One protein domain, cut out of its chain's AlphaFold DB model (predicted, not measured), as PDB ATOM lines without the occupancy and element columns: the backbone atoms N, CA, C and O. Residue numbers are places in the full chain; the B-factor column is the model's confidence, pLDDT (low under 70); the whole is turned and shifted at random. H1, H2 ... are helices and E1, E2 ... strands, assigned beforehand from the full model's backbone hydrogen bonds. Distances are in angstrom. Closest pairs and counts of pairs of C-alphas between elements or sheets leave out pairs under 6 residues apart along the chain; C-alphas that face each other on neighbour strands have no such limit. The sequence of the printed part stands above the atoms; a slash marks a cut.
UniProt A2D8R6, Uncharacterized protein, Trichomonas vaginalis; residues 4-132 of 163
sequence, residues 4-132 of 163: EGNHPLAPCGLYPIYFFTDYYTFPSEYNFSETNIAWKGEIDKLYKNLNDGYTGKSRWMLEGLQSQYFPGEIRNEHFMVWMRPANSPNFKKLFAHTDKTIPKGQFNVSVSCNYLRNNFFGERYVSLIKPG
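Overview. This is residues 4 to 132 of the 163 residues of an uncharacterized protein of Trichomonas vaginalis (UniProt A2D8R6). Little regular structure is present: long loops make an elongated body, with the short helix H4 nearest its middle and H1 and H2 near H4. The small antiparallel strand pair E1 and E2 has H3 near E1. The 129 printed residues run H1, E1, H2, H3, H4, E2, mostly helix, though named elements hold only 30; the whole is compact, radius of gyration of the C-alphas 16.2 A, spans 55 by 35 by 29 A.

Arrangement. E1, residues 23 to 25, and E2, residues 110 to 112, are antiparallel neighbours at 159 degrees; N 25 and O 110, 2.8 A apart, are within hydrogen-bond range. The closest C-alphas of E1 and H3, residues 64 to 69, are those of Tyr 23 and Tyr 69, 6.9 A. H4, residues 77 to 83, and H2, residues 40 to 46, are close but not clearly touching, closest C-alphas Met 80 and Glu 42, 7.2 A, at a steep tilt of 61 degrees, the same way. H4 and H1, residues 14 to 17, are close but not clearly touching, closest C-alphas Met 83 and Tyr 15, 6.8 A. H3 and H4 are apart. Every O i to N i+4 pair is within hydrogen-bond range in H2, H3 and H4; H1 is too short for one.

Along the chain. H4 is 9.7 A long, H2 9.5 A. H1 begins at C-alpha 14 (185.505, 196.910, 188.046); E2 ends at C-alpha 112 (203.247, 189.539, 200.615).

Size, cuts and confidence. The farthest C-alphas, Asn 6 and Lys 104, are 55.2 A apart. The printed part has no cut. The links E1 to H2, H2 to H3 and H4 to E2 are long. Residue 4 has pLDDT under 70.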
ATOM      1  N   GLU A   4     183.195 207.286 195.131       63.31
ATOM      2  CA  GLU A   4     183.348 207.407 196.577       63.31
ATOM      3  C   GLU A   4     182.750 208.760 196.990       63.31
ATOM      4  O   GLU A   4     183.353 209.824 196.821       63.31
ATOM      5  N   GLY A   5     181.489 208.745 197.427       72.88
ATOM      6  CA  GLY A   5     180.723 209.967 197.679       72.88
ATOM      7  C   GLY A   5     180.404 210.733 196.387       72.88
ATOM      8  O   GLY A   5     179.758 210.197 195.487       72.88
ATOM      9  N   ASN A   6     180.838 211.997 196.296       71.56
ATOM     10  CA  ASN A   6     180.548 212.878 195.154       71.56
ATOM     11  C   ASN A   6     181.678 212.944 194.106       71.56
ATOM     12  O   ASN A   6     181.535 213.626 193.092       71.56
ATOM     13  N   HIS A   7     182.786 212.230 194.329       74.50
ATOM     14  CA  HIS A   7     183.965 212.276 193.467       74.50
ATOM     15  C   HIS A   7     183.972 211.110 192.465       74.50
ATOM     16  O   HIS A   7     183.787 209.957 192.866       74.50
ATOM     17  N   PRO A   8     184.179 211.367 191.159       84.12
ATOM     18  CA  PRO A   8     184.399 210.299 190.195       84.12
ATOM     19  C   PRO A   8     185.771 209.664 190.442       84.12
ATOM     20  O   PRO A   8     186.766 210.372 190.607       84.12
ATOM     21  N   LEU A   9     185.818 208.332 190.469       88.31
ATOM     22  CA  LEU A   9     187.063 207.580 190.608       88.31
ATOM     23  C   LEU A   9     187.862 207.587 189.300       88.31
ATOM     24  O   LEU A   9     187.296 207.500 188.210       88.31
ATOM     25  N   ALA A  10     189.182 207.650 189.416       90.12
ATOM     26  CA  ALA A  10     190.132 207.552 188.324       90.12
ATOM     27  C   ALA A  10     191.346 206.730 188.796       90.12
ATOM     28  O   ALA A  10     192.098 207.201 189.648       90.12
ATOM     29  N   PRO A  11     191.564 205.516 188.258       91.06
ATOM     30  CA  PRO A  11     190.779 204.837 187.221       91.06
ATOM     31  C   PRO A  11     189.410 204.339 187.729       91.06
ATOM     32  O   PRO A  11     189.275 203.958 188.891       91.06
ATOM     33  N   CYS A  12     188.398 204.329 186.852       90.25
ATOM     34  CA  CYS A  12     187.048 203.830 187.146       90.25
ATOM     35  C   CYS A  12     186.786 202.439 186.549       90.25
ATOM     36  O   CYS A  12     187.414 202.027 185.572       90.25
ATOM     37  N   GLY A  13     185.796 201.742 187.108       89.94
ATOM     38  CA  GLY A  13     185.329 200.443 186.630       89.94
ATOM     39  C   GLY A  13     185.810 199.276 187.487       89.94
ATOM     40  O   GLY A  13     186.695 199.413 188.326       89.94
ATOM     41  N   LEU A  14     185.221 198.105 187.249       88.69
ATOM     42  CA  LEU A  14     185.505 196.910 188.046       88.69
ATOM     43  C   LEU A  14     186.939 196.404 187.835       88.69
ATOM     44  O   LEU A  14     187.579 195.956 188.778       88.69
ATOM     45  N   TYR A  15     187.468 196.502 186.612       90.50
ATOM     46  CA  TYR A  15     188.783 195.942 186.281       90.50
ATOM     47  C   TYR A  15     189.935 196.575 187.094       90.50
ATOM     48  O   TYR A  15     190.712 195.820 187.682       90.50
ATOM     49  N   PRO A  16     190.013 197.919 187.220       91.94
ATOM     50  CA  PRO A  16     190.967 198.573 188.117       91.94
ATOM     51  C   PRO A  16     190.712 198.330 189.608       91.94
ATOM     52  O   PRO A  16     191.668 198.178 190.354       91.94
ATOM     53  N   ILE A  17     189.453 198.291 190.061       89.69
ATOM     54  CA  ILE A  17     189.126 198.122 191.493       89.69
ATOM     55  C   ILE A  17     189.605 196.763 192.014       89.69
ATOM     56  O   ILE A  17     190.128 196.666 193.121       89.69
ATOM     57  N   TYR A  18     189.498 195.723 191.188       90.94
ATOM     58  CA  TYR A  18     190.025 194.391 191.485       90.94
ATOM     59  C   TYR A  18     191.498 194.228 191.084       90.94
ATOM     60  O   TYR A  18     191.930 193.128 190.746       90.94
ATOM     61  N   PHE A  19     192.285 195.309 191.098       92.69
ATOM     62  CA  PHE A  19     193.721 195.241 190.842       92.69
ATOM     63  C   PHE A  19     194.414 194.289 191.818       92.69
ATOM     64  O   PHE A  19     194.194 194.331 193.028       92.69
ATOM     65  N   PHE A  20     195.257 193.416 191.274       92.88
ATOM     66  CA  PHE A  20     195.970 192.410 192.042       92.88
ATOM     67  C   PHE A  20     197.097 193.039 192.871       92.88
ATOM     68  O   PHE A  20     198.001 193.652 192.313       92.88
ATOM     69  N   THR A  21     197.049 192.869 194.195       92.88
ATOM     70  CA  THR A  21     197.929 193.575 195.145       92.88
ATOM     71  C   THR A  21     198.943 192.689 195.865       92.88
ATOM     72  O   THR A  21     199.734 193.219 196.651       92.88
ATOM     73  N   ASP A  22     198.956 191.366 195.639       94.19
ATOM     74  CA  ASP A  22     200.034 190.541 196.200       94.19
ATOM     75  C   ASP A  22     201.369 190.977 195.589       94.19
ATOM     76  O   ASP A  22     201.471 191.201 194.380       94.19
ATOM     77  N   TYR A  23     202.396 191.073 196.429       95.56
ATOM     78  CA  TYR A  23     203.714 191.539 196.017       95.56
ATOM     79  C   TYR A  23     204.761 190.443 196.199       95.56
ATOM     80  O   TYR A  23     204.794 189.767 197.233       95.56
ATOM     81  N   TYR A  24     205.617 190.267 195.194       95.31
ATOM     82  CA  TYR A  24     206.632 189.220 195.167       95.31
ATOM     83  C   TYR A  24     208.022 189.831 195.289       95.31
ATOM     84  O   TYR A  24     208.406 190.683 194.493       95.31
ATOM     85  N   THR A  25     208.803 189.360 196.255       94.75
ATOM     86  CA  THR A  25     210.192 189.777 196.443       94.75
ATOM     87  C   THR A  25     211.120 188.638 196.049       94.75
ATOM     88  O   THR A  25     211.105 187.559 196.650       94.75
ATOM     89  N   PHE A  26     211.928 188.888 195.021       92.94
ATOM     90  CA  PHE A  26     212.907 187.939 194.501       92.94
ATOM     91  C   PHE A  26     214.286 188.154 195.139       92.94
ATOM     92  O   PHE A  26     214.580 189.256 195.609       92.94
ATOM     93  N   PRO A  27     215.166 187.138 195.128       91.62
ATOM     94  CA  PRO A  27     216.541 187.299 195.582       91.62
ATOM     95  C   PRO A  27     217.283 188.354 194.755       91.62
ATOM     96  O   PRO A  27     217.259 188.324 193.520       91.62
ATOM     97  N   SER A  28     217.993 189.253 195.439       89.38
ATOM     98  CA  SER A  28     218.740 190.355 194.820       89.38
ATOM     99  C   SER A  28     219.869 189.885 193.899       89.38
ATOM    100  O   SER A  28     220.206 190.584 192.951       89.38
ATOM    101  N   GLU A  29     220.407 188.683 194.113       90.25
ATOM    102  CA  GLU A  29     221.473 188.077 193.300       90.25
ATOM    103  C   GLU A  29     221.154 188.084 191.788       90.25
ATOM    104  O   GLU A  29     222.014 188.360 190.939       90.25
ATOM    105  N   TYR A  30     219.886 187.847 191.441       90.25
ATOM    106  CA  TYR A  30     219.455 187.661 190.058       90.25
ATOM    107  C   TYR A  30     218.967 188.942 189.375       90.25
ATOM    108  O   TYR A  30     218.654 188.881 188.190       90.25
ATOM    109  N   ASN A  31     218.949 190.095 190.057       91.81
ATOM    110  CA  ASN A  31     218.509 191.391 189.514       91.81
ATOM    111  C   ASN A  31     217.195 191.302 188.710       91.81
ATOM    112  O   ASN A  31     217.166 191.619 187.521       91.81
ATOM    113  N   PHE A  32     216.113 190.841 189.338       94.88
ATOM    114  CA  PHE A  32     214.797 190.888 188.701       94.88
ATOM    115  C   PHE A  32     214.359 192.341 188.489       94.88
ATOM    116  O   PHE A  32     214.364 193.138 189.424       94.88
ATOM    117  N   SER A  33     213.986 192.672 187.255       95.56
ATOM    118  CA  SER A  33     213.431 193.963 186.871       95.56
ATOM    119  C   SER A  33     211.909 193.894 186.798       95.56
ATOM    120  O   SER A  33     211.341 193.005 186.155       95.56
ATOM    121  N   GLU A  34     211.266 194.878 187.419       95.75
ATOM    122  CA  GLU A  34     209.820 195.144 187.360       95.75
ATOM    123  C   GLU A  34     209.466 196.238 186.331       95.75
ATOM    124  O   GLU A  34     208.325 196.679 186.239       95.75
ATOM    125  N   THR A  35     210.453 196.687 185.551       94.94
ATOM    126  CA  THR A  35     210.279 197.637 184.439       94.94
ATOM    127  C   THR A  35     210.361 196.910 183.103       94.94
ATOM    128  O   THR A  35     210.915 195.814 183.047       94.94
ATOM    129  N   ASN A  36     209.851 197.499 182.022       95.31
ATOM    130  CA  ASN A  36     209.740 196.871 180.698       95.31
ATOM    131  C   ASN A  36     208.999 195.515 180.708       95.31
ATOM    132  O   ASN A  36     209.299 194.618 179.917       95.31
ATOM    133  N   ILE A  37     208.032 195.355 181.608       96.62
ATOM    134  CA  ILE A  37     207.119 194.205 181.681       96.62
ATOM    135  C   ILE A  37     205.827 194.456 180.886       96.62
ATOM    136  O   ILE A  37     205.190 193.513 180.400       96.62
ATOM    137  N   ALA A  38     205.441 195.724 180.724       96.88
ATOM    138  CA  ALA A  38     204.370 196.152 179.838       96.88
ATOM    139  C   ALA A  38     204.889 196.325 178.404       96.88
ATOM    140  O   ALA A  38     206.089 196.408 178.136       96.88
ATOM    141  N   TRP A  39     203.981 196.349 177.431       95.69
ATOM    142  CA  TRP A  39     204.384 196.547 176.043       95.69
ATOM    143  C   TRP A  39     204.790 198.001 175.830       95.69
ATOM    144  O   TRP A  39     204.111 198.914 176.288       95.69
ATOM    145  N   LYS A  40     205.843 198.239 175.043       95.88
ATOM    146  CA  LYS A  40     206.332 199.597 174.757       95.88
ATOM    147  C   LYS A  40     205.230 200.551 174.269       95.88
ATOM    148  O   LYS A  40     205.177 201.705 174.671       95.88
ATOM    149  N   GLY A  41     204.295 200.059 173.452       95.00
ATOM    150  CA  GLY A  41     203.137 200.847 173.013       95.00
ATOM    151  C   GLY A  41     202.170 201.228 174.144       95.00
ATOM    152  O   GLY A  41     201.584 202.309 174.094       95.00
ATOM    153  N   GLU A  42     202.017 200.382 175.166       94.88
ATOM    154  CA  GLU A  42     201.217 200.692 176.356       94.88
ATOM    155  C   GLU A  42     201.883 201.805 177.170       94.88
ATOM    156  O   GLU A  42     201.226 202.799 177.482       94.88
ATOM    157  N   ILE A  43     203.190 201.671 177.413       95.00
ATOM    158  CA  ILE A  43     204.002 202.620 178.188       95.00
ATOM    159  C   ILE A  43     204.050 203.998 177.513       95.00
ATOM    160  O   ILE A  43     203.830 205.025 178.161       95.00
ATOM    161  N   ASP A  44     204.318 204.024 176.204       94.56
ATOM    162  CA  ASP A  44     204.605 205.262 175.475       94.56
ATOM    163  C   ASP A  44     203.332 205.990 175.009       94.56
ATOM    164  O   ASP A  44     203.320 207.219 174.900       94.56
ATOM    165  N   LYS A  45     202.263 205.251 174.671       93.88
ATOM    166  CA  LYS A  45     201.106 205.818 173.947       93.88
ATOM    167  C   LYS A  45     199.785 205.717 174.695       93.88
ATOM    168  O   LYS A  45     199.005 206.668 174.621       93.88
ATOM    169  N   LEU A  46     199.513 204.590 175.354       93.88
ATOM    170  CA  LEU A  46     198.191 204.317 175.931       93.88
ATOM    171  C   LEU A  46     198.047 204.888 177.343       93.88
ATOM    172  O   LEU A  46     197.092 205.615 177.609       93.88
ATOM    173  N   TYR A  47     198.995 204.597 178.232       93.81
ATOM    174  CA  TYR A  47     198.922 205.009 179.632       93.81
ATOM    175  C   TYR A  47     199.675 206.319 179.850       93.81
ATOM    176  O   TYR A  47     200.904 206.367 179.936       93.81
ATOM    177  N   LYS A  48     198.907 207.402 179.956       91.88
ATOM    178  CA  LYS A  48     199.393 208.756 180.249       91.88
ATOM    179  C   LYS A  48     198.983 209.175 181.652       91.88
ATOM    180  O   LYS A  48     198.132 208.538 182.261       91.88
ATOM    181  N   ASN A  49     199.588 210.242 182.161       89.69
ATOM    182  CA  ASN A  49     199.200 210.801 183.452       89.69
ATOM    183  C   ASN A  49     197.728 211.239 183.421       89.69
ATOM    184  O   ASN A  49     197.234 211.711 182.392       89.69
ATOM    185  N   LEU A  50     197.041 211.072 184.552       87.50
ATOM    186  CA  LEU A  50     195.680 211.566 184.724       87.50
ATOM    187  C   LEU A  50     195.647 213.094 184.614       87.50
ATOM    188  O   LEU A  50     196.620 213.767 184.944       87.50
ATOM    189  N   ASN A  51     194.510 213.622 184.161       86.25
ATOM    190  CA  ASN A  51     194.261 215.061 184.130       86.25
ATOM    191  C   ASN A  51     194.257 215.636 185.558       86.25
ATOM    192  O   ASN A  51     193.729 214.999 186.472       86.25
ATOM    193  N   ASP A  52     194.747 216.863 185.719       84.62
ATOM    194  CA  ASP A  52     194.846 217.576 187.001       84.62
ATOM    195  C   ASP A  52     193.480 217.825 187.664       84.62
ATOM    196  O   ASP A  52     193.401 218.115 188.853       84.62
ATOM    197  N   GLY A  53     192.383 217.663 186.917       83.50
ATOM    198  CA  GLY A  53     191.020 217.697 187.453       83.50
ATOM    199  C   GLY A  53     190.665 216.532 188.390       83.50
ATOM    200  O   GLY A  53     189.672 216.626 189.110       83.50
ATOM    201  N   TYR A  54     191.446 215.445 188.406       84.38
ATOM    202  CA  TYR A  54     191.288 214.352 189.370       84.38
ATOM    203  C   TYR A  54     192.260 214.548 190.534       84.38
ATOM    204  O   TYR A  54     193.473 214.425 190.369       84.38
ATOM    205  N   THR A  55     191.735 214.825 191.726       84.00
ATOM    206  CA  THR A  55     192.542 215.092 192.927       84.00
ATOM    207  C   THR A  55     192.018 214.334 194.144       84.00
ATOM    208  O   THR A  55     190.855 213.922 194.193       84.00
ATOM    209  N   GLY A  56     192.902 214.121 195.126       84.50
ATOM    210  CA  GLY A  56     192.586 213.442 196.386       84.50
ATOM    211  C   GLY A  56     191.934 212.076 196.170       84.50
ATOM    212  O   GLY A  56     192.432 211.263 195.395       84.50
ATOM    213  N   LYS A  57     190.764 211.876 196.787       82.62
ATOM    214  CA  LYS A  57     189.992 210.621 196.769       82.62
ATOM    215  C   LYS A  57     189.637 210.093 195.378       82.62
ATOM    216  O   LYS A  57     189.442 208.894 195.214       82.62
ATOM    217  N   SER A  58     189.568 210.949 194.354       85.56
ATOM    218  CA  SER A  58     189.383 210.469 192.977       85.56
ATOM    219  C   SER A  58     190.518 209.541 192.539       85.56
ATOM    220  O   SER A  58     190.273 208.596 191.793       85.56
ATOM    221  N   ARG A  59     191.743 209.792 193.009       89.06
ATOM    222  CA  ARG A  59     192.964 209.047 192.686       89.06
ATOM    223  C   ARG A  59     193.279 208.023 193.769       89.06
ATOM    224  O   ARG A  59     194.331 208.045 194.399       89.06
ATOM    225  N   TRP A  60     192.344 207.101 193.970       88.12
ATOM    226  CA  TRP A  60     192.389 206.098 195.036       88.12
ATOM    227  C   TRP A  60     193.660 205.223 195.038       88.12
ATOM    228  O   TRP A  60     194.019 204.673 196.072       88.12
ATOM    229  N   MET A  61     194.374 205.107 193.910       89.69
ATOM    230  CA  MET A  61     195.633 204.348 193.828       89.69
ATOM    231  C   MET A  61     196.855 205.082 194.411       89.69
ATOM    232  O   MET A  61     197.903 204.457 194.559       89.69
ATOM    233  N   LEU A  62     196.746 206.377 194.741       87.62
ATOM    234  CA  LEU A  62     197.800 207.130 195.448       87.62
ATOM    235  C   LEU A  62     197.828 206.863 196.948       87.62
ATOM    236  O   LEU A  62     198.738 207.322 197.633       87.62
ATOM    237  N   GLU A  63     196.851 206.132 197.466       83.31
ATOM    238  CA  GLU A  63     196.730 205.848 198.886       83.31
ATOM    239  C   GLU A  63     196.844 204.335 199.136       83.31
ATOM    240  O   GLU A  63     196.603 203.506 198.257       83.31
ATOM    241  N   GLY A  64     197.253 203.961 200.350       85.50
ATOM    242  CA  GLY A  64     197.301 202.565 200.786       85.50
ATOM    243  C   GLY A  64     198.416 201.712 200.165       85.50
ATOM    244  O   GLY A  64     199.495 202.191 199.811       85.50
ATOM    245  N   LEU A  65     198.152 200.403 200.080       83.94
ATOM    246  CA  LEU A  65     199.123 199.386 199.650       83.94
ATOM    247  C   LEU A  65     199.511 199.543 198.174       83.94
ATOM    248  O   LEU A  65     200.625 199.201 197.787       83.94
ATOM    249  N   GLN A  66     198.609 200.083 197.356       86.88
ATOM    250  CA  GLN A  66     198.822 200.335 195.939       86.88
ATOM    251  C   GLN A  66     199.975 201.316 195.748       86.88
ATOM    252  O   GLN A  66     200.926 200.987 195.053       86.88
ATOM    253  N   SER A  67     199.964 202.462 196.433       89.19
ATOM    254  CA  SER A  67     201.071 203.419 196.331       89.19
ATOM    255  C   SER A  67     202.367 202.912 196.970       89.19
ATOM    256  O   SER A  67     203.443 203.350 196.564       89.19
ATOM    257  N   GLN A  68     202.284 202.028 197.969       91.00
ATOM    258  CA  GLN A  68     203.460 201.472 198.643       91.00
ATOM    259  C   GLN A  68     204.200 200.447 197.772       91.00
ATOM    260  O   GLN A  68     205.424 200.501 197.678       91.00
ATOM    261  N   TYR A  69     203.470 199.513 197.158       92.31
ATOM    262  CA  TYR A  69     204.049 198.418 196.370       92.31
ATOM    263  C   TYR A  69     204.097 198.712 194.865       92.31
ATOM    264  O   TYR A  69     204.979 198.221 194.167       92.31
ATOM    265  N   PHE A  70     203.174 199.528 194.360       94.69
ATOM    266  CA  PHE A  70     202.996 199.825 192.936       94.69
ATOM    267  C   PHE A  70     202.941 201.346 192.691       94.69
ATOM    268  O   PHE A  70     201.905 201.889 192.294       94.69
ATOM    269  N   PRO A  71     204.054 202.074 192.913       93.00
ATOM    270  CA  PRO A  71     204.083 203.526 192.776       93.00
ATOM    271  C   PRO A  71     203.841 203.971 191.326       93.00
ATOM    272  O   PRO A  71     204.218 203.284 190.376       93.00
ATOM    273  N   GLY A  72     203.250 205.157 191.151       90.19
ATOM    274  CA  GLY A  72     202.968 205.741 189.831       90.19
ATOM    275  C   GLY A  72     201.562 205.463 189.288       90.19
ATOM    276  O   GLY A  72     201.276 205.813 188.144       90.19
ATOM    277  N   GLU A  73     200.677 204.870 190.093       91.69
ATOM    278  CA  GLU A  73     199.272 204.614 189.755       91.69
ATOM    279  C   GLU A  73     199.099 203.918 188.386       91.69
ATOM    280  O   GLU A  73     199.643 202.844 188.153       91.69
ATOM    281  N   ILE A  74     198.359 204.534 187.449       93.19
ATOM    282  CA  ILE A  74     198.088 203.998 186.114       93.19
ATOM    283  C   ILE A  74     199.338 203.931 185.230       93.19
ATOM    284  O   ILE A  74     199.309 203.289 184.184       93.19
ATOM    285  N   ARG A  75     200.426 204.608 185.626       94.56
ATOM    286  CA  ARG A  75     201.729 204.555 184.950       94.56
ATOM    287  C   ARG A  75     202.604 203.425 185.477       94.56
ATOM    288  O   ARG A  75     203.650 203.168 184.891       94.56
ATOM    289  N   ASN A  76     202.194 202.750 186.547       95.56
ATOM    290  CA  ASN A  76     202.883 201.558 187.000       95.56
ATOM    291  C   ASN A  76     202.670 200.421 185.988       95.56
ATOM    292  O   ASN A  76     201.540 200.122 185.597       95.56
ATOM    293  N   GLU A  77     203.746 199.766 185.559       97.38
ATOM    294  CA  GLU A  77     203.648 198.722 184.538       97.38
ATOM    295  C   GLU A  77     202.881 197.480 185.014       97.38
ATOM    296  O   GLU A  77     202.202 196.852 184.203       97.38
ATOM    297  N   HIS A  78     202.887 197.159 186.314       97.00
ATOM    298  CA  HIS A  78     202.063 196.068 186.855       97.00
ATOM    299  C   HIS A  78     200.575 196.359 186.682       97.00
ATOM    300  O   HIS A  78     199.804 195.462 186.335       97.00
ATOM    301  N   PHE A  79     200.177 197.622 186.852       95.88
ATOM    302  CA  PHE A  79     198.813 198.057 186.567       95.88
ATOM    303  C   PHE A  79     198.484 197.901 185.079       95.88
ATOM    304  O   PHE A  79     197.450 197.327 184.740       95.88
ATOM    305  N   MET A  80     199.379 198.313 184.175       96.62
ATOM    306  CA  MET A  80     199.177 198.133 182.728       96.62
ATOM    307  C   MET A  80     199.035 196.652 182.348       96.62
ATOM    308  O   MET A  80     198.118 196.274 181.613       96.62
ATOM    309  N   VAL A  81     199.905 195.796 182.889       97.12
ATOM    310  CA  VAL A  81     199.860 194.345 182.681       97.12
ATOM    311  C   VAL A  81     198.550 193.762 183.215       97.12
ATOM    312  O   VAL A  81     197.934 192.918 182.552       97.12
ATOM    313  N   TRP A  82     198.078 194.211 184.382       95.62
ATOM    314  CA  TRP A  82     196.790 193.794 184.935       95.62
ATOM    315  C   TRP A  82     195.619 194.194 184.041       95.62
ATOM    316  O   TRP A  82     194.781 193.350 183.723       95.62
ATOM    317  N   MET A  83     195.616 195.432 183.554       95.94
ATOM    318  CA  MET A  83     194.553 195.982 182.718       95.94
ATOM    319  C   MET A  83     194.434 195.324 181.335       95.94
ATOM    320  O   MET A  83     193.412 195.487 180.670       95.94
ATOM    321  N   ARG A  84     195.419 194.524 180.907       95.38
ATOM    322  CA  ARG A  84     195.319 193.732 179.675       95.38
ATOM    323  C   ARG A  84     194.359 192.541 179.852       95.38
ATOM    324  O   ARG A  84     194.705 191.610 180.582       95.38
ATOM    325  N   PRO A  85     193.201 192.492 179.174       92.50
ATOM    326  CA  PRO A  85     192.247 191.403 179.356       92.50
ATOM    327  C   PRO A  85     192.856 190.054 178.961       92.50
ATOM    328  O   PRO A  85     193.528 189.931 177.936       92.50
ATOM    329  N   ALA A  86     192.623 189.036 179.788       92.88
ATOM    330  CA  ALA A  86     192.971 187.660 179.463       92.88
ATOM    331  C   ALA A  86     191.810 186.976 178.732       92.88
ATOM    332  O   ALA A  86     190.644 187.241 179.011       92.88
ATOM    333  N   ASN A  87     192.130 186.067 177.812       91.75
ATOM    334  CA  ASN A  87     191.140 185.328 177.021       91.75
ATOM    335  C   ASN A  87     190.588 184.070 177.723       91.75
ATOM    336  O   ASN A  87     189.721 183.398 177.176       91.75
ATOM    337  N   SER A  88     191.118 183.728 178.899       90.94
ATOM    338  CA  SER A  88     190.847 182.487 179.624       90.94
ATOM    339  C   SER A  88     190.773 182.771 181.127       90.94
ATOM    340  O   SER A  88     191.534 183.618 181.605       90.94
ATOM    341  N   PRO A  89     189.921 182.058 181.892       90.06
ATOM    342  CA  PRO A  89     189.876 182.171 183.352       90.06
ATOM    343  C   PRO A  89     191.195 181.746 184.013       90.06
ATOM    344  O   PRO A  89     191.561 182.276 185.057       90.06
ATOM    345  N   ASN A  90     191.936 180.835 183.376       90.88
ATOM    346  CA  ASN A  90     193.290 180.471 183.774       90.88
ATOM    347  C   ASN A  90     194.277 181.299 182.954       90.88
ATOM    348  O   ASN A  90     194.529 180.996 181.783       90.88
ATOM    349  N   PHE A  91     194.834 182.339 183.565       93.06
ATOM    350  CA  PHE A  91     195.751 183.259 182.905       93.06
ATOM    351  C   PHE A  91     197.028 183.473 183.714       93.06
ATOM    352  O   PHE A  91     197.116 183.151 184.896       93.06
ATOM    353  N   LYS A  92     198.046 184.015 183.042       93.31
ATOM    354  CA  LYS A  92     199.328 184.386 183.642       93.31
ATOM    355  C   LYS A  92     199.616 185.840 183.307       93.31
ATOM    356  O   LYS A  92     199.371 186.276 182.183       93.31
ATOM    357  N   LYS A  93     200.140 186.571 184.281       94.94
ATOM    358  CA  LYS A  93     200.578 187.961 184.150       94.94
ATOM    359  C   LYS A  93     202.074 187.995 184.445       94.94
ATOM    360  O   LYS A  93     202.522 187.322 185.372       94.94
ATOM    361  N   LEU A  94     202.841 188.715 183.632       96.25
ATOM    362  CA  LEU A  94     204.264 188.914 183.894       96.25
ATOM    363  C   LEU A  94     204.408 189.889 185.065       96.25
ATOM    364  O   LEU A  94     203.807 190.955 185.025       96.25
ATOM    365  N   PHE A  95     205.182 189.515 186.081       97.00
ATOM    366  CA  PHE A  95     205.452 190.379 187.235       97.00
ATOM    367  C   PHE A  95     206.866 190.966 187.170       97.00
ATOM    368  O   PHE A  95     207.052 192.167 187.265       97.00
ATOM    369  N   ALA A  96     207.873 190.125 186.950       96.38
ATOM    370  CA  ALA A  96     209.252 190.565 186.795       96.38
ATOM    371  C   ALA A  96     209.985 189.666 185.802       96.38
ATOM    372  O   ALA A  96     209.573 188.527 185.553       96.38
ATOM    373  N   HIS A  97     211.088 190.167 185.258       95.25
ATOM    374  CA  HIS A  97     211.967 189.411 184.373       95.25
ATOM    375  C   HIS A  97     213.435 189.624 184.749       95.25
ATOM    376  O   HIS A  97     213.785 190.593 185.416       95.25
ATOM    377  N   THR A  98     214.298 188.702 184.340       95.12
ATOM    378  CA  THR A  98     215.751 188.845 184.456       95.12
ATOM    379  C   THR A  98     216.411 188.187 183.255       95.12
ATOM    380  O   THR A  98     215.969 187.128 182.805       95.12
ATOM    381  N   ASP A  99     217.480 188.805 182.765       93.00
ATOM    382  CA  ASP A  99     218.329 188.239 181.716       93.00
ATOM    383  C   ASP A  99     219.439 187.347 182.294       93.00
ATOM    384  O   ASP A  99     220.160 186.667 181.558       93.00
ATOM    385  N   LYS A 100     219.595 187.320 183.626       92.00
ATOM    386  CA  LYS A 100     220.593 186.472 184.278       92.00
ATOM    387  C   LYS A 100     220.162 185.010 184.250       92.00
ATOM    388  O   LYS A 100     219.001 184.655 184.449       92.00
ATOM    389  N   THR A 101     221.144 184.132 184.068       90.31
ATOM    390  CA  THR A 101     220.921 182.690 184.192       90.31
ATOM    391  C   THR A 101     220.817 182.316 185.664       90.31
ATOM    392  O   THR A 101     221.738 182.568 186.436       90.31
ATOM    393  N   ILE A 102     219.705 181.688 186.036       90.94
ATOM    394  CA  ILE A 102     219.486 181.164 187.386       90.94
ATOM    395  C   ILE A 102     220.044 179.731 187.431       90.94
ATOM    396  O   ILE A 102     219.579 178.884 186.656       90.94
ATOM    397  N   PRO A 103     221.054 179.438 188.271       90.25
ATOM    398  CA  PRO A 103     221.627 178.107 188.385       90.25
ATOM    399  C   PRO A 103     220.648 177.141 189.059       90.25
ATOM    400  O   PRO A 103     219.696 177.531 189.738       90.25
ATOM    401  N   LYS A 104     220.895 175.839 188.893       90.25
ATOM    402  CA  LYS A 104     220.137 174.812 189.611       90.25
ATOM    403  C   LYS A 104     220.454 174.918 191.103       90.25
ATOM    404  O   LYS A 104     221.599 174.732 191.499       90.25
ATOM    405  N   GLY A 105     219.439 175.156 191.923       89.19
ATOM    406  CA  GLY A 105     219.615 175.299 193.363       89.19
ATOM    407  C   GLY A 105     218.318 175.660 194.072       89.19
ATOM    408  O   GLY A 105     217.231 175.537 193.504       89.19
ATOM    409  N   GLN A 106     218.448 176.090 195.324       89.19
ATOM    410  CA  GLN A 106     217.337 176.637 196.093       89.19
ATOM    411  C   GLN A 106     217.093 178.087 195.677       89.19
ATOM    412  O   GLN A 106     218.012 178.901 195.655       89.19
ATOM    413  N   PHE A 107     215.842 178.396 195.353       89.56
ATOM    414  CA  PHE A 107     215.406 179.724 194.954       89.56
ATOM    415  C   PHE A 107     214.191 180.099 195.797       89.56
ATOM    416  O   PHE A 107     213.122 179.505 195.650       89.56
ATOM    417  N   ASN A 108     214.372 181.062 196.698       92.06
ATOM    418  CA  ASN A 108     213.344 181.471 197.646       92.06
ATOM    419  C   ASN A 108     212.695 182.771 197.170       92.06
ATOM    420  O   ASN A 108     213.385 183.764 196.953       92.06
ATOM    421  N   VAL A 109     211.371 182.770 197.035       93.56
ATOM    422  CA  VAL A 109     210.576 183.967 196.733       93.56
ATOM    423  C   VAL A 109     209.738 184.284 197.958       93.56
ATOM    424  O   VAL A 109     209.013 183.416 198.445       93.56
ATOM    425  N   SER A 110     209.837 185.516 198.451       95.25
ATOM    426  CA  SER A 110     208.957 185.993 199.517       95.25
ATOM    427  C   SER A 110     207.692 186.582 198.902       95.25
ATOM    428  O   SER A 110     207.764 187.299 197.904       95.25
ATOM    429  N   VAL A 111     206.535 186.269 199.481       94.94
ATOM    430  CA  VAL A 111     205.232 186.722 198.979       94.94
ATOM    431  C   VAL A 111     204.511 187.491 200.076       94.94
ATOM    432  O   VAL A 111     204.282 186.963 201.162       94.94
ATOM    433  N   SER A 112     204.128 188.728 199.775       94.75
ATOM    434  CA  SER A 112     203.247 189.539 200.615       94.75
ATOM    435  C   SER A 112     201.809 189.372 200.129       94.75
ATOM    436  O   SER A 112     201.448 189.871 199.063       94.75
ATOM    437  N   CYS A 113     201.000 188.641 200.896       92.56
ATOM    438  CA  CYS A 113     199.622 188.287 200.552       92.56
ATOM    439  C   CYS A 113     198.638 189.414 200.913       92.56
ATOM    440  O   CYS A 113     197.943 189.334 201.926       92.56
ATOM    441  N   ASN A 114     198.579 190.459 200.091       92.12
ATOM    442  CA  ASN A 114     197.724 191.629 200.309       92.12
ATOM    443  C   ASN A 114     196.357 191.526 199.610       92.12
ATOM    444  O   ASN A 114     195.432 192.274 199.931       92.12
ATOM    445  N   TYR A 115     196.210 190.623 198.643       91.06
ATOM    446  CA  TYR A 115     194.989 190.461 197.870       91.06
ATOM    447  C   TYR A 115     193.985 189.596 198.635       91.06
ATOM    448  O   TYR A 115     194.215 188.407 198.906       91.06
ATOM    449  N   LEU A 116     192.858 190.215 198.998       86.88
ATOM    450  CA  LEU A 116     191.827 189.614 199.839       86.88
ATOM    451  C   LEU A 116     191.223 188.372 199.179       86.88
ATOM    452  O   LEU A 116     190.742 188.417 198.047       86.88
ATOM    453  N   ARG A 117     191.153 187.270 199.935       82.06
ATOM    454  CA  ARG A 117     190.539 186.010 199.481       82.06
ATOM    455  C   ARG A 117     189.068 186.179 199.082       82.06
ATOM    456  O   ARG A 117     188.612 185.510 198.166       82.06
ATOM    457  N   ASN A 118     188.343 187.099 199.718       83.88
ATOM    458  CA  ASN A 118     186.935 187.360 199.396       83.88
ATOM    459  C   ASN A 118     186.743 187.924 197.976       83.88
ATOM    460  O   ASN A 118     185.663 187.780 197.415       83.88
ATOM    461  N   ASN A 119     187.785 188.522 197.386       82.50
ATOM    462  CA  ASN A 119     187.740 189.060 196.026       82.50
ATOM    463  C   ASN A 119     187.982 187.977 194.964       82.50
ATOM    464  O   ASN A 119     187.622 188.158 193.805       82.50
ATOM    465  N   PHE A 120     188.629 186.867 195.333       82.81
ATOM    466  CA  PHE A 120     188.965 185.792 194.406       82.81
ATOM    467  C   PHE A 120     189.104 184.456 195.134       82.81
ATOM    468  O   PHE A 120     190.034 184.237 195.911       82.81
ATOM    469  N   PHE A 121     188.192 183.540 194.820       83.50
ATOM    470  CA  PHE A 121     188.146 182.200 195.406       83.50
ATOM    471  C   PHE A 121     189.040 181.178 194.689       83.50
ATOM    472  O   PHE A 121     189.090 180.022 195.101       83.50
ATOM    473  N   GLY A 122     189.726 181.577 193.616       85.44
ATOM    474  CA  GLY A 122     190.598 180.691 192.855       85.44
ATOM    475  C   GLY A 122     191.991 180.526 193.463       85.44
ATOM    476  O   GLY A 122     192.397 181.205 194.409       85.44
ATOM    477  N   GLU A 123     192.746 179.613 192.869       90.12
ATOM    478  CA  GLU A 123     194.130 179.339 193.241       90.12
ATOM    479  C   GLU A 123     195.085 180.366 192.622       90.12
ATOM    480  O   GLU A 123     194.858 180.888 191.529       90.12
ATOM    481  N   ARG A 124     196.178 180.652 193.331       91.25
ATOM    482  CA  ARG A 124     197.213 181.599 192.905       91.25
ATOM    483  C   ARG A 124     198.545 180.872 192.837       91.25
ATOM    484  O   ARG A 124     198.925 180.187 193.783       91.25
ATOM    485  N   TYR A 125     199.248 181.048 191.726       92.12
ATOM    486  CA  TYR A 125     200.492 180.346 191.443       92.12
ATOM    487  C   TYR A 125     201.579 181.327 191.023       92.12
ATOM    488  O   TYR A 125     201.365 182.159 190.142       92.12
ATOM    489  N   VAL A 126     202.775 181.157 191.582       92.88
ATOM    490  CA  VAL A 126     203.992 181.802 191.083       92.88
ATOM    491  C   VAL A 126     204.694 180.814 190.161       92.88
ATOM    492  O   VAL A 126     205.001 179.691 190.552       92.88
ATOM    493  N   SER A 127     204.910 181.207 188.908       91.94
ATOM    494  CA  SER A 127     205.560 180.368 187.898       91.94
ATOM    495  C   SER A 127     206.806 181.058 187.363       91.94
ATOM    496  O   SER A 127     206.703 182.111 186.742       91.94
ATOM    497  N   LEU A 128     207.964 180.425 187.535       91.56
ATOM    498  CA  LEU A 128     209.204 180.843 186.888       91.56
ATOM    499  C   LEU A 128     209.324 180.147 185.528       91.56
ATOM    500  O   LEU A 128     209.260 178.919 185.442       91.56
ATOM    501  N   ILE A 129     209.453 180.926 184.452       90.75
ATOM    502  CA  ILE A 129     209.434 180.416 183.076       90.75
ATOM    503  C   ILE A 129     210.614 181.002 182.307       90.75
ATOM    504  O   ILE A 129     210.814 182.212 182.306       90.75
ATOM    505  N   LYS A 130     211.345 180.143 181.590       91.00
ATOM    506  CA  LYS A 130     212.280 180.558 180.543       91.00
ATOM    507  C   LYS A 130     211.546 180.544 179.195       91.00
ATOM    508  O   LYS A 130     211.169 179.453 178.754       91.00
ATOM    509  N   PRO A 131     211.301 181.699 178.554       88.12
ATOM    510  CA  PRO A 131     210.701 181.718 177.227       88.12
ATOM    511  C   PRO A 131     211.682 181.144 176.195       88.12
ATOM    512  O   PRO A 131     212.889 181.378 176.257       88.12
ATOM    513  N   GLY A 132     211.161 180.356 175.260       85.81
ATOM    514  CA  GLY A 132     211.839 180.009 174.017       85.81
ATOM    515  C   GLY A 132     211.539 181.032 172.921       85.81
ATOM    516  O   GLY A 132     210.836 182.016 173.140       85.81
TER     517      GLY A 132